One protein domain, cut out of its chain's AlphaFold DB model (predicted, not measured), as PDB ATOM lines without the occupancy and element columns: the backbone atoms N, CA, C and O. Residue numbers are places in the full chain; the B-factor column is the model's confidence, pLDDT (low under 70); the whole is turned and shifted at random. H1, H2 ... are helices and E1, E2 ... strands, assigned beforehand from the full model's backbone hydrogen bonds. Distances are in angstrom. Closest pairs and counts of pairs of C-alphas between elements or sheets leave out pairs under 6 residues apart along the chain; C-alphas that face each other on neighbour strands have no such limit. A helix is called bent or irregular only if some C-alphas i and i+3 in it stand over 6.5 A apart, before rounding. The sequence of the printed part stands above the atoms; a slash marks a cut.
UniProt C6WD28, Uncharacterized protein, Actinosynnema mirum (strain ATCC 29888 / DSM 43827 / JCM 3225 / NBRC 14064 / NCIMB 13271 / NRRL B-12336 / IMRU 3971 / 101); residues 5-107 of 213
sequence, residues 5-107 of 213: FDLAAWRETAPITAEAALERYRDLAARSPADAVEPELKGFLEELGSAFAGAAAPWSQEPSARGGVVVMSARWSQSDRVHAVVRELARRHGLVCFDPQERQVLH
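What this domain is: This is residues 5 to 107 of the 213 residues of an uncharacterized protein of Actinosynnema mirum (strain ATCC 29888 / DSM 43827 / JCM 3225 / NBRC 14064 / NCIMB 13271 / NRRL B-12336 / IMRU 3971 / 101) (UniProt C6WD28). A twisted five-strand sheet makes the middle layer, with H2 and H3 covering one face along the strands and H1 crossing the other face. These are three layers, helices on both faces of a sheet. The printed part has 103 residues, with three named helices and five named strands in the order E1 H1 H2 E2 E3 H3 E4 E5, a mixed class of helices and strands. The sheet's order is E2 E3 E1 E4 E5, all antiparallel. The whole is compact, with a radius of gyration of the C-alphas of 12.4 A, and rounded, spanning 36 by 29 by 26 A.

How they stand to each other: Begin at E1, residues 5 to 10, an inner strand. On one side look at E3, residues 69 to 75, where N 7 and O 72 are 2.8 A apart, within hydrogen-bond range. On the other side is E4, residues 96 to 99, with N 96 and O 10 at 2.8 A. The other neighbour of E3 is the edge strand E2, residues 59 to 65, with N 60 and O 73 at 2.8 A; E2 and E3 form a hairpin. The other neighbour of E4 is the second edge strand, E5, residues 104 to 106, with N 106 and O 97 at 2.8 A; E4 and E5 form a hairpin. H3, residues 76 to 92, lies over E1 and E4 at a height over the sheet of 8.1 A; it is irregular, with C-alphas 77 and 80 8.1 A apart, and has a kink of 38 degrees near residue 83. E3, H3 and E4 make a split strand-helix-strand unit, its two strands running the same way with E1 between them, and its crossover is right-handed. H2, residues 39 to 51, is on the same face, over E2 and E3, at a height of 9.5 A. H3 touches H2 with residues 85 to 90 alone, at a steep tilt of 42 degrees, opposite ways; the closest C-alphas, of Phe 44 and Leu 89, are 6.4 A apart. On the opposite face H1, residues 18 to 29, runs across the strands, at 86 degrees to E1 on the local plane. Every O i to N i+4 pair is within hydrogen-bond range in H1, against 7 of 9 in H2 and 11 of 13 in H3.

Where its parts are: Find C-alpha 5 at (-13.286, -24.825, -56.967); from there E1 runs 17.2 A. H1 measures 15.8 A, H2 19.1 A, E2 14.4 A, E3 19.8 A, H3 24.2 A and E4 10.2 A. E5 runs 6.6 A to C-alpha 106 at (1.499, -30.892, -54.440).

The domain as a whole: The two C-alphas farthest apart, of Ala 14 and Ala 55, are 37.6 A apart. The printed part has no cut, and no link is long. Its mean pLDDT is 90.2, and no printed residue is under 70.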
ATOM      1  N   PHE A   5     -14.378 -23.921 -56.614       93.62
ATOM      2  CA  PHE A   5     -13.286 -24.825 -56.967       93.62
ATOM      3  C   PHE A   5     -13.155 -25.890 -55.885       93.62
ATOM      4  O   PHE A   5     -13.692 -25.723 -54.782       93.62
ATOM      5  N   ASP A   6     -12.444 -26.961 -56.213       95.25
ATOM      6  CA  ASP A   6     -12.235 -28.077 -55.309       95.25
ATOM      7  C   ASP A   6     -10.754 -28.211 -54.976       95.25
ATOM      8  O   ASP A   6      -9.885 -27.907 -55.781       95.25
ATOM      9  N   LEU A   7     -10.472 -28.720 -53.787       96.75
ATOM     10  CA  LEU A   7      -9.182 -29.288 -53.438       96.75
ATOM     11  C   LEU A   7      -9.413 -30.659 -52.829       96.75
ATOM     12  O   LEU A   7     -10.426 -30.906 -52.169       96.75
ATOM     13  N   ALA A   8      -8.448 -31.546 -53.019       96.62
ATOM     14  CA  ALA A   8      -8.450 -32.853 -52.394       96.62
ATOM     15  C   ALA A   8      -7.124 -33.104 -51.680       96.62
ATOM     16  O   ALA A   8      -6.068 -32.765 -52.204       96.62
ATOM     17  N   ALA A   9      -7.181 -33.696 -50.489       96.44
ATOM     18  CA  ALA A   9      -5.997 -34.070 -49.724       96.44
ATOM     19  C   ALA A   9      -6.055 -35.540 -49.302       96.44
ATOM     20  O   ALA A   9      -7.042 -35.973 -48.710       96.44
ATOM     21  N   TRP A  10      -5.018 -36.317 -49.602       94.81
ATOM     22  CA  TRP A  10      -4.936 -37.733 -49.229       94.81
ATOM     23  C   TRP A  10      -3.498 -38.164 -48.980       94.81
ATOM     24  O   TRP A  10      -2.540 -37.464 -49.304       94.81
ATOM     25  N   ARG A  11      -3.339 -39.355 -48.408       91.75
ATOM     26  CA  ARG A  11      -2.024 -39.949 -48.204       91.75
ATOM     27  C   ARG A  11      -1.570 -40.696 -49.447       91.75
ATOM     28  O   ARG A  11      -2.280 -41.572 -49.934       91.75
ATOM     29  N   GLU A  12      -0.348 -40.426 -49.877       90.12
ATOM     30  CA  GLU A  12       0.324 -41.206 -50.910       90.12
ATOM     31  C   GLU A  12       1.696 -41.656 -50.405       90.12
ATOM     32  O   GLU A  12       2.357 -40.943 -49.650       90.12
ATOM     33  N   THR A  13       2.112 -42.862 -50.787       81.88
ATOM     34  CA  THR A  13       3.404 -43.446 -50.388       81.88
ATOM     35  C   THR A  13       4.474 -43.331 -51.471       81.88
ATOM     36  O   THR A  13       5.640 -43.617 -51.208       81.88
ATOM     37  N   ALA A  14       4.084 -42.912 -52.673       78.88
ATOM     38  CA  ALA A  14       4.949 -42.688 -53.822       78.88
ATOM     39  C   ALA A  14       4.421 -41.494 -54.635       78.88
ATOM     40  O   ALA A  14       3.263 -41.108 -54.472       78.88
ATOM     41  N   PRO A  15       5.221 -40.887 -55.518       79.75
ATOM     42  CA  PRO A  15       4.715 -39.862 -56.419       79.75
ATOM     43  C   PRO A  15       3.568 -40.369 -57.274       79.75
ATOM     44  O   PRO A  15       3.602 -41.460 -57.839       79.75
ATOM     45  N   ILE A  16       2.565 -39.512 -57.384       87.12
ATOM     46  CA  ILE A  16       1.403 -39.682 -58.235       87.12
ATOM     47  C   ILE A  16       1.427 -38.594 -59.306       87.12
ATOM     48  O   ILE A  16       1.693 -37.429 -59.014       87.12
ATOM     49  N   THR A  17       1.190 -38.973 -60.559       87.31
ATOM     50  CA  THR A  17       1.084 -38.006 -61.657       87.31
ATOM     51  C   THR A  17      -0.228 -37.232 -61.563       87.31
ATOM     52  O   THR A  17      -1.174 -37.675 -60.909       87.31
ATOM     53  N   ALA A  18      -0.319 -36.096 -62.255       88.81
ATOM     54  CA  ALA A  18      -1.552 -35.317 -62.339       88.81
ATOM     55  C   ALA A  18      -2.730 -36.135 -62.894       88.81
ATOM     56  O   ALA A  18      -3.849 -36.041 -62.393       88.81
ATOM     57  N   GLU A  19      -2.483 -36.979 -63.898       90.88
ATOM     58  CA  GLU A  19      -3.490 -37.852 -64.499       90.88
ATOM     59  C   GLU A  19      -4.002 -38.893 -63.500       90.88
ATOM     60  O   GLU A  19      -5.212 -39.017 -63.309       90.88
ATOM     61  N   ALA A  20      -3.093 -39.592 -62.815       93.12
ATOM     62  CA  ALA A  20      -3.461 -40.589 -61.814       93.12
ATOM     63  C   ALA A  20      -4.163 -39.943 -60.605       93.12
ATOM     64  O   ALA A  20      -5.132 -40.490 -60.075       93.12
ATOM     65  N   ALA A  21      -3.726 -38.749 -60.197       94.31
ATOM     66  CA  ALA A  21      -4.369 -37.962 -59.151       94.31
ATOM     67  C   ALA A  21      -5.796 -37.550 -59.543       94.31
ATOM     68  O   ALA A  21      -6.709 -37.643 -58.724       94.31
ATOM     69  N   LEU A  22      -6.017 -37.168 -60.806       95.06
ATOM     70  CA  LEU A  22      -7.340 -36.823 -61.325       95.06
ATOM     71  C   LEU A  22      -8.289 -38.025 -61.356       95.06
ATOM     72  O   LEU A  22      -9.466 -37.889 -61.015       95.06
ATOM     73  N   GLU A  23      -7.805 -39.197 -61.767       94.25
ATOM     74  CA  GLU A  23      -8.584 -40.439 -61.731       94.25
ATOM     75  C   GLU A  23      -8.978 -40.805 -60.300       94.25
ATOM     76  O   GLU A  23     -10.154 -41.054 -60.025       94.25
ATOM     77  N   ARG A  24      -8.021 -40.735 -59.369       91.94
ATOM     78  CA  ARG A  24      -8.258 -40.983 -57.945       91.94
ATOM     79  C   ARG A  24      -9.254 -39.992 -57.347       91.94
ATOM     80  O   ARG A  24     -10.175 -40.403 -56.647       91.94
ATOM     81  N   TYR A  25      -9.110 -38.702 -57.653       93.12
ATOM     82  CA  TYR A  25     -10.055 -37.668 -57.236       93.12
ATOM     83  C   TYR A  25     -11.474 -37.988 -57.708       93.12
ATOM     84  O   TYR A  25     -12.400 -37.960 -56.905       93.12
ATOM     85  N   ARG A  26     -11.652 -38.337 -58.987       91.81
ATOM     86  CA  ARG A  26     -12.973 -38.660 -59.551       91.81
ATOM     87  C   ARG A  26     -13.615 -39.868 -58.877       91.81
ATOM     88  O   ARG A  26     -14.805 -39.814 -58.581       91.81
ATOM     89  N   ASP A  27     -12.841 -40.925 -58.633       89.25
ATOM     90  CA  ASP A  27     -13.336 -42.121 -57.949       89.25
ATOM     91  C   ASP A  27     -13.769 -41.811 -56.511       89.25
ATOM     92  O   ASP A  27     -14.870 -42.172 -56.096       89.25
ATOM     93  N   LEU A  28     -12.932 -41.102 -55.751       83.81
ATOM     94  CA  LEU A  28     -13.185 -40.862 -54.333       83.81
ATOM     95  C   LEU A  28     -14.208 -39.744 -54.079       83.81
ATOM     96  O   LEU A  28     -15.028 -39.860 -53.170       83.81
ATOM     97  N   ALA A  29     -14.221 -38.684 -54.892       81.31
ATOM     98  CA  ALA A  29     -15.183 -37.587 -54.760       81.31
ATOM     99  C   ALA A  29     -16.625 -38.026 -55.067       81.31
ATOM    100  O   ALA A  29     -17.569 -37.457 -54.518       81.31
ATOM    101  N   ALA A  30     -16.803 -39.064 -55.893       84.81
ATOM    102  CA  ALA A  30     -18.110 -39.659 -56.170       84.81
ATOM    103  C   ALA A  30     -18.667 -40.487 -54.995       84.81
ATOM    104  O   ALA A  30     -19.852 -40.828 -54.991       84.81
ATOM    105  N   ARG A  31     -17.840 -40.821 -53.996       85.81
ATOM    106  CA  ARG A  31     -18.259 -41.602 -52.826       85.81
ATOM    107  C   ARG A  31     -19.008 -40.725 -51.831       85.81
ATOM    108  O   ARG A  31     -18.748 -39.526 -51.713       85.81
ATOM    109  N   SER A  32     -19.909 -41.332 -51.069       83.69
ATOM    110  CA  SER A  32     -20.523 -40.679 -49.910       83.69
ATOM    111  C   SER A  32     -19.465 -40.316 -48.859       83.69
ATOM    112  O   SER A  32     -18.442 -41.004 -48.774       83.69
ATOM    113  N   PRO A  33     -19.694 -39.267 -48.044       84.25
ATOM    114  CA  PRO A  33     -18.890 -39.019 -46.851       84.25
ATOM    115  C   PRO A  33     -18.773 -40.283 -45.997       84.25
ATOM    116  O   PRO A  33     -19.746 -41.021 -45.847       84.25
ATOM    117  N   ALA A  34     -17.578 -40.538 -45.475       81.56
ATOM    118  CA  ALA A  34     -17.334 -41.663 -44.589       81.56
ATOM    119  C   ALA A  34     -17.808 -41.334 -43.166       81.56
ATOM    120  O   ALA A  34     -17.543 -40.245 -42.661       81.56
ATOM    121  N   ASP A  35     -18.451 -42.299 -42.502       76.75
ATOM    122  CA  ASP A  35     -18.862 -42.162 -41.094       76.75
ATOM    123  C   ASP A  35     -17.657 -42.127 -40.138       76.75
ATOM    124  O   ASP A  35     -17.716 -41.541 -39.058       76.75
ATOM    125  N   ALA A  36     -16.553 -42.762 -40.538       81.62
ATOM    126  CA  ALA A  36     -15.294 -42.777 -39.810       81.62
ATOM    127  C   ALA A  36     -14.192 -42.136 -40.656       81.62
ATOM    128  O   ALA A  36     -14.022 -42.467 -41.828       81.62
ATOM    129  N   VAL A  37     -13.435 -41.238 -40.029       86.38
ATOM    130  CA  VAL A  37     -12.262 -40.590 -40.620       86.38
ATOM    131  C   VAL A  37     -11.016 -41.356 -40.192       86.38
ATOM    132  O   VAL A  37     -10.833 -41.628 -39.002       86.38
ATOM    133  N   GLU A  38     -10.149 -41.681 -41.145       88.25
ATOM    134  CA  GLU A  38      -8.859 -42.302 -40.865       88.25
ATOM    135  C   GLU A  38      -8.013 -41.404 -39.934       88.25
ATOM    136  O   GLU A  38      -8.008 -40.177 -40.110       88.25
ATOM    137  N   PRO A  39      -7.284 -41.968 -38.947       84.38
ATOM    138  CA  PRO A  39      -6.524 -41.185 -37.966       84.38
ATOM    139  C   PRO A  39      -5.599 -40.133 -38.587       84.38
ATOM    140  O   PRO A  39      -5.417 -39.055 -38.027       84.38
ATOM    141  N   GLU A  40      -5.043 -40.428 -39.758       82.12
ATOM    142  CA  GLU A  40      -4.106 -39.554 -40.457       82.12
ATOM    143  C   GLU A  40      -4.766 -38.343 -41.121       82.12
ATOM    144  O   GLU A  40      -4.131 -37.299 -41.250       82.12
ATOM    145  N   LEU A  41      -6.042 -38.445 -41.500       92.12
ATOM    146  CA  LEU A  41      -6.813 -37.331 -42.063       92.12
ATOM    147  C   LEU A  41      -7.541 -36.529 -40.987       92.12
ATOM    148  O   LEU A  41      -7.871 -35.362 -41.201       92.12
ATOM    149  N   LYS A  42      -7.774 -37.141 -39.821       93.38
ATOM    150  CA  LYS A  42      -8.463 -36.507 -38.699       93.38
ATOM    151  C   LYS A  42      -7.766 -35.221 -38.250       93.38
ATOM    152  O   LYS A  42      -8.427 -34.194 -38.155       93.38
ATOM    153  N   GLY A  43      -6.445 -35.261 -38.052       93.94
ATOM    154  CA  GLY A  43      -5.678 -34.072 -37.656       93.94
ATOM    155  C   GLY A  43      -5.777 -32.940 -38.685       93.94
ATOM    156  O   GLY A  43      -6.040 -31.798 -38.323       93.94
ATOM    157  N   PHE A  44      -5.671 -33.276 -39.976       95.44
ATOM    158  CA  PHE A  44      -5.828 -32.306 -41.063       95.44
ATOM    159  C   PHE A  44      -7.213 -31.646 -41.051       95.44
ATOM    160  O   PHE A  44      -7.308 -30.427 -41.160       95.44
ATOM    161  N   LEU A  45      -8.287 -32.427 -40.888       94.25
ATOM    162  CA  LEU A  45      -9.655 -31.902 -40.831       94.25
ATOM    163  C   LEU A  45      -9.900 -31.009 -39.610       94.25
ATOM    164  O   LEU A  45     -10.546 -29.969 -39.740       94.25
ATOM    165  N   GLU A  46      -9.386 -31.389 -38.440       94.31
ATOM    166  CA  GLU A  46      -9.508 -30.598 -37.209       94.31
ATOM    167  C   GLU A  46      -8.818 -29.234 -37.351       94.31
ATOM    168  O   GLU A  46      -9.413 -28.191 -37.059       94.31
ATOM    169  N   GLU A  47      -7.589 -29.216 -37.869       95.44
ATOM    170  CA  GLU A  47      -6.852 -27.974 -38.105       95.44
ATOM    171  C   GLU A  47      -7.473 -27.127 -39.222       95.44
ATOM    172  O   GLU A  47      -7.541 -25.902 -39.100       95.44
ATOM    173  N   LEU A  48      -7.995 -27.763 -40.276       95.56
ATOM    174  CA  LEU A  48      -8.718 -27.079 -41.346       95.56
ATOM    175  C   LEU A  48      -9.983 -26.390 -40.819       95.56
ATOM    176  O   LEU A  48     -10.238 -25.229 -41.149       95.56
ATOM    177  N   GLY A  49     -10.756 -27.082 -39.976       93.88
ATOM    178  CA  GLY A  49     -11.940 -26.526 -39.323       93.88
ATOM    179  C   GLY A  49     -11.598 -25.349 -38.408       93.88
ATOM    180  O   GLY A  49     -12.279 -24.325 -38.441       93.88
ATOM    181  N   SER A  50     -10.498 -25.454 -37.656       93.69
ATOM    182  CA  SER A  50      -9.984 -24.365 -36.815       93.69
ATOM    183  C   SER A  50      -9.553 -23.143 -37.642       93.69
ATOM    184  O   SER A  50      -9.910 -22.008 -37.319       93.69
ATOM    185  N   ALA A  51      -8.853 -23.361 -38.761       92.94
ATOM    186  CA  ALA A  51      -8.391 -22.294 -39.650       92.94
ATOM    187  C   ALA A  51      -9.539 -21.553 -40.367       92.94
ATOM    188  O   ALA A  51      -9.400 -20.380 -40.736       92.94
ATOM    189  N   PHE A  52     -10.676 -22.226 -40.560       92.31
ATOM    190  CA  PHE A  52     -11.829 -21.723 -41.304       92.31
ATOM    191  C   PHE A  52     -13.146 -21.869 -40.530       92.31
ATOM    192  O   PHE A  52     -14.113 -22.448 -41.024       92.31
ATOM    193  N   ALA A  53     -13.195 -21.297 -39.326       87.25
ATOM    194  CA  ALA A  53     -14.371 -21.347 -38.464       87.25
ATOM    195  C   ALA A  53     -15.418 -20.248 -38.755       87.25
ATOM    196  O   ALA A  53     -15.106 -19.119 -39.151       87.25
ATOM    197  N   GLY A  54     -16.683 -20.562 -38.458       83.19
ATOM    198  CA  GLY A  54     -17.792 -19.605 -38.400       83.19
ATOM    199  C   GLY A  54     -18.366 -19.176 -39.756       83.19
ATOM    200  O   GLY A  54     -18.076 -19.748 -40.802       83.19
ATOM    201  N   ALA A  55     -19.201 -18.131 -39.743       76.38
ATOM    202  CA  ALA A  55     -19.950 -17.668 -40.921       76.38
ATOM    203  C   ALA A  55     -19.069 -17.148 -42.079       76.38
ATOM    204  O   ALA A  55     -19.546 -16.976 -43.200       76.38
ATOM    205  N   ALA A  56     -17.785 -16.895 -41.815       81.00
ATOM    206  CA  ALA A  56     -16.809 -16.475 -42.815       81.00
ATOM    207  C   ALA A  56     -16.089 -17.653 -43.499       81.00
ATOM    208  O   ALA A  56     -15.238 -17.409 -44.357       81.00
ATOM    209  N   ALA A  57     -16.411 -18.905 -43.151       89.69
ATOM    210  CA  ALA A  57     -15.803 -20.084 -43.755       89.69
ATOM    211  C   ALA A  57     -15.942 -20.053 -45.293       89.69
ATOM    212  O   ALA A  57     -17.007 -19.713 -45.818       89.69
ATOM    213  N   PRO A  58     -14.886 -20.367 -46.059       93.69
ATOM    214  CA  PRO A  58     -14.859 -20.188 -47.511       93.69
ATOM    215  C   PRO A  58     -15.663 -21.261 -48.259       93.69
ATOM    216  O   PRO A  58     -15.853 -21.140 -49.469       93.69
ATOM    217  N   TRP A  59     -16.134 -22.278 -47.542       94.50
ATOM    218  CA  TRP A  59     -16.719 -23.504 -48.056       94.50
ATOM    219  C   TRP A  59     -18.070 -23.289 -48.743       94.50
ATOM    220  O   TRP A  59     -18.968 -22.644 -48.206       94.50
ATOM    221  N   SER A  60     -18.209 -23.858 -49.939       92.25
ATOM    222  CA  SER A  60     -19.494 -24.028 -50.634       92.25
ATOM    223  C   SER A  60     -20.196 -25.318 -50.191       92.25
ATOM    224  O   SER A  60     -21.421 -25.411 -50.239       92.25
ATOM    225  N   GLN A  61     -19.408 -26.307 -49.766       89.31
ATOM    226  CA  GLN A  61     -19.810 -27.557 -49.123       89.31
ATOM    227  C   GLN A  61     -18.818 -27.810 -47.989       89.31
ATOM    228  O   GLN A  61     -17.624 -27.567 -48.172       89.31
ATOM    229  N   GLU A  62     -19.287 -28.286 -46.839       90.19
ATOM    230  CA  GLU A  62     -18.406 -28.578 -45.707       90.19
ATOM    231  C   GLU A  62     -17.329 -29.614 -46.101       90.19
ATOM    232  O   GLU A  62     -17.664 -30.623 -46.736       90.19
ATOM    233  N   PRO A  63     -16.041 -29.378 -45.773       93.44
ATOM    234  CA  PRO A  63     -14.984 -30.351 -46.008       93.44
ATOM    235  C   PRO A  63     -15.330 -31.709 -45.404       93.44
ATOM    236  O   PRO A  63     -15.781 -31.798 -44.265       93.44
ATOM    237  N   SER A  64     -15.113 -32.781 -46.164       90.25
ATOM    238  CA  SER A  64     -15.549 -34.122 -45.758       90.25
ATOM    239  C   SER A  64     -14.537 -35.188 -46.158       90.25
ATOM    240  O   SER A  64     -13.967 -35.124 -47.250       90.25
ATOM    241  N   ALA A  65     -14.330 -36.178 -45.285       92.12
ATOM    242  CA  ALA A  65     -13.547 -37.368 -45.606       92.12
ATOM    243  C   ALA A  65     -14.390 -38.373 -46.407       92.12
ATOM    244  O   ALA A  65     -15.561 -38.597 -46.095       92.12
ATOM    245  N   ARG A  66     -13.805 -38.983 -47.441       89.38
ATOM    246  CA  ARG A  66     -14.458 -39.904 -48.386       89.38
ATOM    247  C   ARG A  66     -13.545 -41.087 -48.716       89.38
ATOM    248  O   ARG A  66     -13.019 -41.185 -49.818       89.38
ATOM    249  N   GLY A  67     -13.343 -41.987 -47.754       82.38
ATOM    250  CA  GLY A  67     -12.536 -43.201 -47.944       82.38
ATOM    251  C   GLY A  67     -11.072 -42.894 -48.264       82.38
ATOM    252  O   GLY A  67     -10.595 -43.205 -49.357       82.38
ATOM    253  N   GLY A  68     -10.374 -42.261 -47.323       88.62
ATOM    254  CA  GLY A  68      -8.948 -41.963 -47.437       88.62
ATOM    255  C   GLY A  68      -8.593 -40.664 -48.165       88.62
ATOM    256  O   GLY A  68      -7.410 -40.406 -48.376       88.62
ATOM    257  N   VAL A  69      -9.572 -39.825 -48.514       92.56
ATOM    258  CA  VAL A  69      -9.355 -38.462 -49.030       92.56
ATOM    259  C   VAL A  69     -10.240 -37.468 -48.301       92.56
ATOM    260  O   VAL A  69     -11.366 -37.793 -47.943       92.56
ATOM    261  N   VAL A  70      -9.768 -36.241 -48.139       95.50
ATOM    262  CA  VAL A  70     -10.588 -35.092 -47.760       95.50
ATOM    263  C   VAL A  70     -10.882 -34.276 -49.008       95.50
ATOM    264  O   VAL A  70      -9.951 -33.815 -49.661       95.50
ATOM    265  N   VAL A  71     -12.161 -34.091 -49.332       94.81
ATOM    266  CA  VAL A  71     -12.608 -33.226 -50.434       94.81
ATOM    267  C   VAL A  71     -13.124 -31.913 -49.855       94.81
ATOM    268  O   VAL A  71     -13.913 -31.907 -48.907       94.81
ATOM    269  N   MET A  72     -12.661 -30.807 -50.429       95.75
ATOM    270  CA  MET A  72     -12.929 -29.443 -49.990       95.75
ATOM    271  C   MET A  72     -13.456 -28.637 -51.170       95.75
ATOM    272  O   MET A  72     -12.708 -28.383 -52.104       95.75
ATOM    273  N   SER A  73     -14.706 -28.183 -51.108       94.75
ATOM    274  CA  SER A  73     -15.276 -27.313 -52.141       94.75
ATOM    275  C   SER A  73     -15.422 -25.895 -51.604       94.75
ATOM    276  O   SER A  73     -16.147 -25.661 -50.633       94.75
ATOM    277  N   ALA A  74     -14.770 -24.925 -52.237       95.06
ATOM    278  CA  ALA A  74     -14.708 -23.543 -51.769       95.06
ATOM    279  C   ALA A  74     -15.197 -22.537 -52.819       95.06
ATOM    280  O   ALA A  74     -15.327 -22.824 -54.010       95.06
ATOM    281  N   ARG A  75     -15.504 -21.322 -52.362       94.06
ATOM    282  CA  ARG A  75     -15.876 -20.191 -53.220       94.06
ATOM    283  C   ARG A  75     -14.638 -19.651 -53.937       94.06
ATOM    284  O   ARG A  75     -13.642 -19.364 -53.278       94.06
ATOM    285  N   TRP A  76     -14.724 -19.416 -55.251       90.12
ATOM    286  CA  TRP A  76     -13.590 -18.931 -56.057       90.12
ATOM    287  C   TRP A  76     -12.964 -17.635 -55.528       90.12
ATOM    288  O   TRP A  76     -11.751 -17.485 -55.532       90.12
ATOM    289  N   SER A  77     -13.767 -16.721 -54.973       90.25
ATOM    290  CA  SER A  77     -13.278 -15.468 -54.373       90.25
ATOM    291  C   SER A  77     -12.367 -15.654 -53.151       90.25
ATOM    292  O   SER A  77     -11.884 -14.670 -52.595       90.25
ATOM    293  N   GLN A  78     -12.181 -16.886 -52.680       92.69
ATOM    294  CA  GLN A  78     -11.290 -17.249 -51.580       92.69
ATOM    295  C   GLN A  78     -10.146 -18.169 -52.037       92.69
ATOM    296  O   GLN A  78      -9.454 -18.707 -51.172       92.69
ATOM    297  N   SER A  79      -9.937 -18.348 -53.352       90.44
ATOM    298  CA  SER A  79      -8.952 -19.276 -53.930       90.44
ATOM    299  C   SER A  79      -7.585 -19.149 -53.281       90.44
ATOM    300  O   SER A  79      -7.081 -20.125 -52.739       90.44
ATOM    301  N   ASP A  80      -7.012 -17.950 -53.263       86.94
ATOM    302  CA  ASP A  80      -5.623 -17.747 -52.848       86.94
ATOM    303  C   ASP A  80      -5.433 -18.102 -51.373       86.94
ATOM    304  O   ASP A  80      -4.495 -18.807 -50.998       86.94
ATOM    305  N   ARG A  81      -6.382 -17.674 -50.531       91.06
ATOM    306  CA  ARG A  81      -6.372 -17.959 -49.094       91.06
ATOM    307  C   ARG A  81      -6.533 -19.452 -48.821       91.06
ATOM    308  O   ARG A  81      -5.818 -19.997 -47.985       91.06
ATOM    309  N   VAL A  82      -7.487 -20.102 -49.484       94.25
ATOM    310  CA  VAL A  82      -7.769 -21.528 -49.281       94.25
ATOM    311  C   VAL A  82      -6.610 -22.383 -49.778       94.25
ATOM    312  O   VAL A  82      -6.161 -23.237 -49.026       94.25
ATOM    313  N   HIS A  83      -6.064 -22.117 -50.969       91.62
ATOM    314  CA  HIS A  83      -4.877 -22.813 -51.465       91.62
ATOM    315  C   HIS A  83      -3.701 -22.670 -50.504       91.62
ATOM    316  O   HIS A  83      -3.100 -23.676 -50.142       91.62
ATOM    317  N   ALA A  84      -3.391 -21.450 -50.056       86.88
ATOM    318  CA  ALA A  84      -2.272 -21.220 -49.147       86.88
ATOM    319  C   ALA A  84      -2.405 -22.039 -47.853       86.88
ATOM    320  O   ALA A  84      -1.472 -22.743 -47.470       86.88
ATOM    321  N   VAL A  85      -3.578 -22.001 -47.210       93.06
ATOM    322  CA  VAL A  85      -3.812 -22.741 -45.960       93.06
ATOM    323  C   VAL A  85      -3.833 -24.249 -46.200       93.06
ATOM    324  O   VAL A  85      -3.140 -24.981 -45.503       93.06
ATOM    325  N   VAL A  86      -4.595 -24.732 -47.184       95.00
ATOM    326  CA  VAL A  86      -4.751 -26.172 -47.444       95.00
ATOM    327  C   VAL A  86      -3.423 -26.817 -47.828       95.00
ATOM    328  O   VAL A  86      -3.122 -27.897 -47.331       95.00
ATOM    329  N   ARG A  87      -2.605 -26.158 -48.660       90.38
ATOM    330  CA  ARG A  87      -1.282 -26.669 -49.052       90.38
ATOM    331  C   ARG A  87      -0.352 -26.793 -47.849       90.38
ATOM    332  O   ARG A  87       0.308 -27.818 -47.700       90.38
ATOM    333  N   GLU A  88      -0.343 -25.794 -46.970       87.12
ATOM    334  CA  GLU A  88       0.478 -25.834 -45.758       87.12
ATOM    335  C   GLU A  88       0.002 -26.913 -44.777       87.12
ATOM    336  O   GLU A  88       0.813 -27.676 -44.254       87.12
ATOM    337  N   LEU A  89      -1.311 -27.040 -44.567       93.38
ATOM    338  CA  LEU A  89      -1.866 -28.119 -43.748       93.38
ATOM    339  C   LEU A  89      -1.536 -29.493 -44.341       93.38
ATOM    340  O   LEU A  89      -1.029 -30.360 -43.632       93.38
ATOM    341  N   ALA A  90      -1.761 -29.694 -45.640       93.25
ATOM    342  CA  ALA A  90      -1.462 -30.956 -46.310       93.25
ATOM    343  C   ALA A  90       0.016 -31.329 -46.134       93.25
ATOM    344  O   ALA A  90       0.317 -32.452 -45.735       93.25
ATOM    345  N   ARG A  91       0.929 -30.367 -46.303       87.38
ATOM    346  CA  ARG A  91       2.363 -30.555 -46.056       87.38
ATOM    347  C   ARG A  91       2.648 -30.999 -44.620       87.38
ATOM    348  O   ARG A  91       3.323 -32.009 -44.430       87.38
ATOM    349  N   ARG A  92       2.127 -30.291 -43.610       88.00
ATOM    350  CA  ARG A  92       2.347 -30.632 -42.188       88.00
ATOM    351  C   ARG A  92       1.813 -32.013 -41.815       88.00
ATOM    352  O   ARG A  92       2.406 -32.684 -40.977       88.00
ATOM    353  N   HIS A  93       0.736 -32.446 -42.464       91.75
ATOM    354  CA  HIS A  93       0.152 -33.772 -42.265       91.75
ATOM    355  C   HIS A  93       0.722 -34.852 -43.200       91.75
ATOM    356  O   HIS A  93       0.282 -35.999 -43.141       91.75
ATOM    357  N   GLY A  94       1.711 -34.530 -44.041       89.81
ATOM    358  CA  GLY A  94       2.315 -35.501 -44.955       89.81
ATOM    359  C   GLY A  94       1.349 -36.001 -46.036       89.81
ATOM    360  O   GLY A  94       1.417 -37.165 -46.434       89.81
ATOM    361  N   LEU A  95       0.429 -35.145 -46.479       93.25
ATOM    362  CA  LEU A  95      -0.595 -35.436 -47.476       93.25
ATOM    363  C   LEU A  95      -0.223 -34.834 -48.832       93.25
ATOM    364  O   LEU A  95       0.324 -33.735 -48.923       93.25
ATOM    365  N   VAL A  96      -0.586 -35.545 -49.894       93.12
ATOM    366  CA  VAL A  96      -0.715 -34.952 -51.222       93.12
ATOM    367  C   VAL A  96      -1.897 -33.991 -51.197       93.12
ATOM    368  O   VAL A  96      -2.953 -34.340 -50.675       93.12
ATOM    369  N   CYS A  97      -1.729 -32.807 -51.780       94.81
ATOM    370  CA  CYS A  97      -2.811 -31.879 -52.090       94.81
ATOM    371  C   CYS A  97      -2.978 -31.809 -53.608       94.81
ATOM    372  O   CYS A  97      -2.002 -31.626 -54.328       94.81
ATOM    373  N   PHE A  98      -4.204 -31.916 -54.098       95.69
ATOM    374  CA  PHE A  98      -4.507 -31.898 -55.521       95.69
ATOM    375  C   PHE A  98      -5.544 -30.838 -55.856       95.69
ATOM    376  O   PHE A  98      -6.582 -30.743 -55.197       95.69
ATOM    377  N   ASP A  99      -5.245 -30.090 -56.910       94.88
ATOM    378  CA  ASP A  99      -6.143 -29.155 -57.569       94.88
ATOM    379  C   ASP A  99      -6.631 -29.790 -58.887       94.88
ATOM    380  O   ASP A  99      -5.854 -29.899 -59.842       94.88
ATOM    381  N   PRO A 100      -7.894 -30.248 -58.964       94.56
ATOM    382  CA  PRO A 100      -8.451 -30.843 -60.173       94.56
ATOM    383  C   PRO A 100      -8.729 -29.827 -61.289       94.56
ATOM    384  O   PRO A 100      -8.868 -30.248 -62.441       94.56
ATOM    385  N   GLN A 101      -8.838 -28.531 -60.977       92.38
ATOM    386  CA  GLN A 101      -9.061 -27.483 -61.972       92.38
ATOM    387  C   GLN A 101      -7.769 -27.182 -62.740       92.38
ATOM    388  O   GLN A 101      -7.789 -27.179 -63.971       92.38
ATOM    389  N   GLU A 102      -6.648 -27.045 -62.031       89.25
ATOM    390  CA  GLU A 102      -5.316 -26.804 -62.617       89.25
ATOM    391  C   GLU A 102      -4.547 -28.101 -62.929       89.25
ATOM    392  O   GLU A 102      -3.483 -28.077 -63.542       89.25
ATOM    393  N   ARG A 103      -5.080 -29.260 -62.516       90.81
ATOM    394  CA  ARG A 103      -4.399 -30.570 -62.554       90.81
ATOM    395  C   ARG A 103      -3.040 -30.542 -61.852       90.81
ATOM    396  O   ARG A 103      -2.086 -31.185 -62.287       90.81
ATOM    397  N   GLN A 104      -2.963 -29.817 -60.744       89.25
ATOM    398  CA  GLN A 104      -1.727 -29.634 -60.000       89.25
ATOM    399  C   GLN A 104      -1.669 -30.590 -58.809       89.25
ATOM    400  O   GLN A 104      -2.578 -30.618 -57.981       89.25
ATOM    401  N   VAL A 105      -0.574 -31.342 -58.699       89.25
ATOM    402  CA  VAL A 105      -0.271 -32.194 -57.543       89.25
ATOM    403  C   VAL A 105       0.812 -31.517 -56.712       89.25
ATOM    404  O   VAL A 105       1.917 -31.286 -57.197       89.25
ATOM    405  N   LEU A 106       0.505 -31.217 -55.454       87.88
ATOM    406  CA  LEU A 106       1.499 -30.892 -54.440       87.88
ATOM    407  C   LEU A 106       1.803 -32.139 -53.625       87.88
ATOM    408  O   LEU A 106       0.930 -32.679 -52.944       87.88
ATOM    409  N   HIS A 107       3.057 -32.572 -53.675       85.38
ATOM    410  CA  HIS A 107       3.545 -33.659 -52.841       85.38
ATOM    411  C   HIS A 107       3.973 -33.136 -51.462       85.38
ATOM    412  O   HIS A 107       4.426 -31.996 -51.346       85.38
TER     413      HIS A 107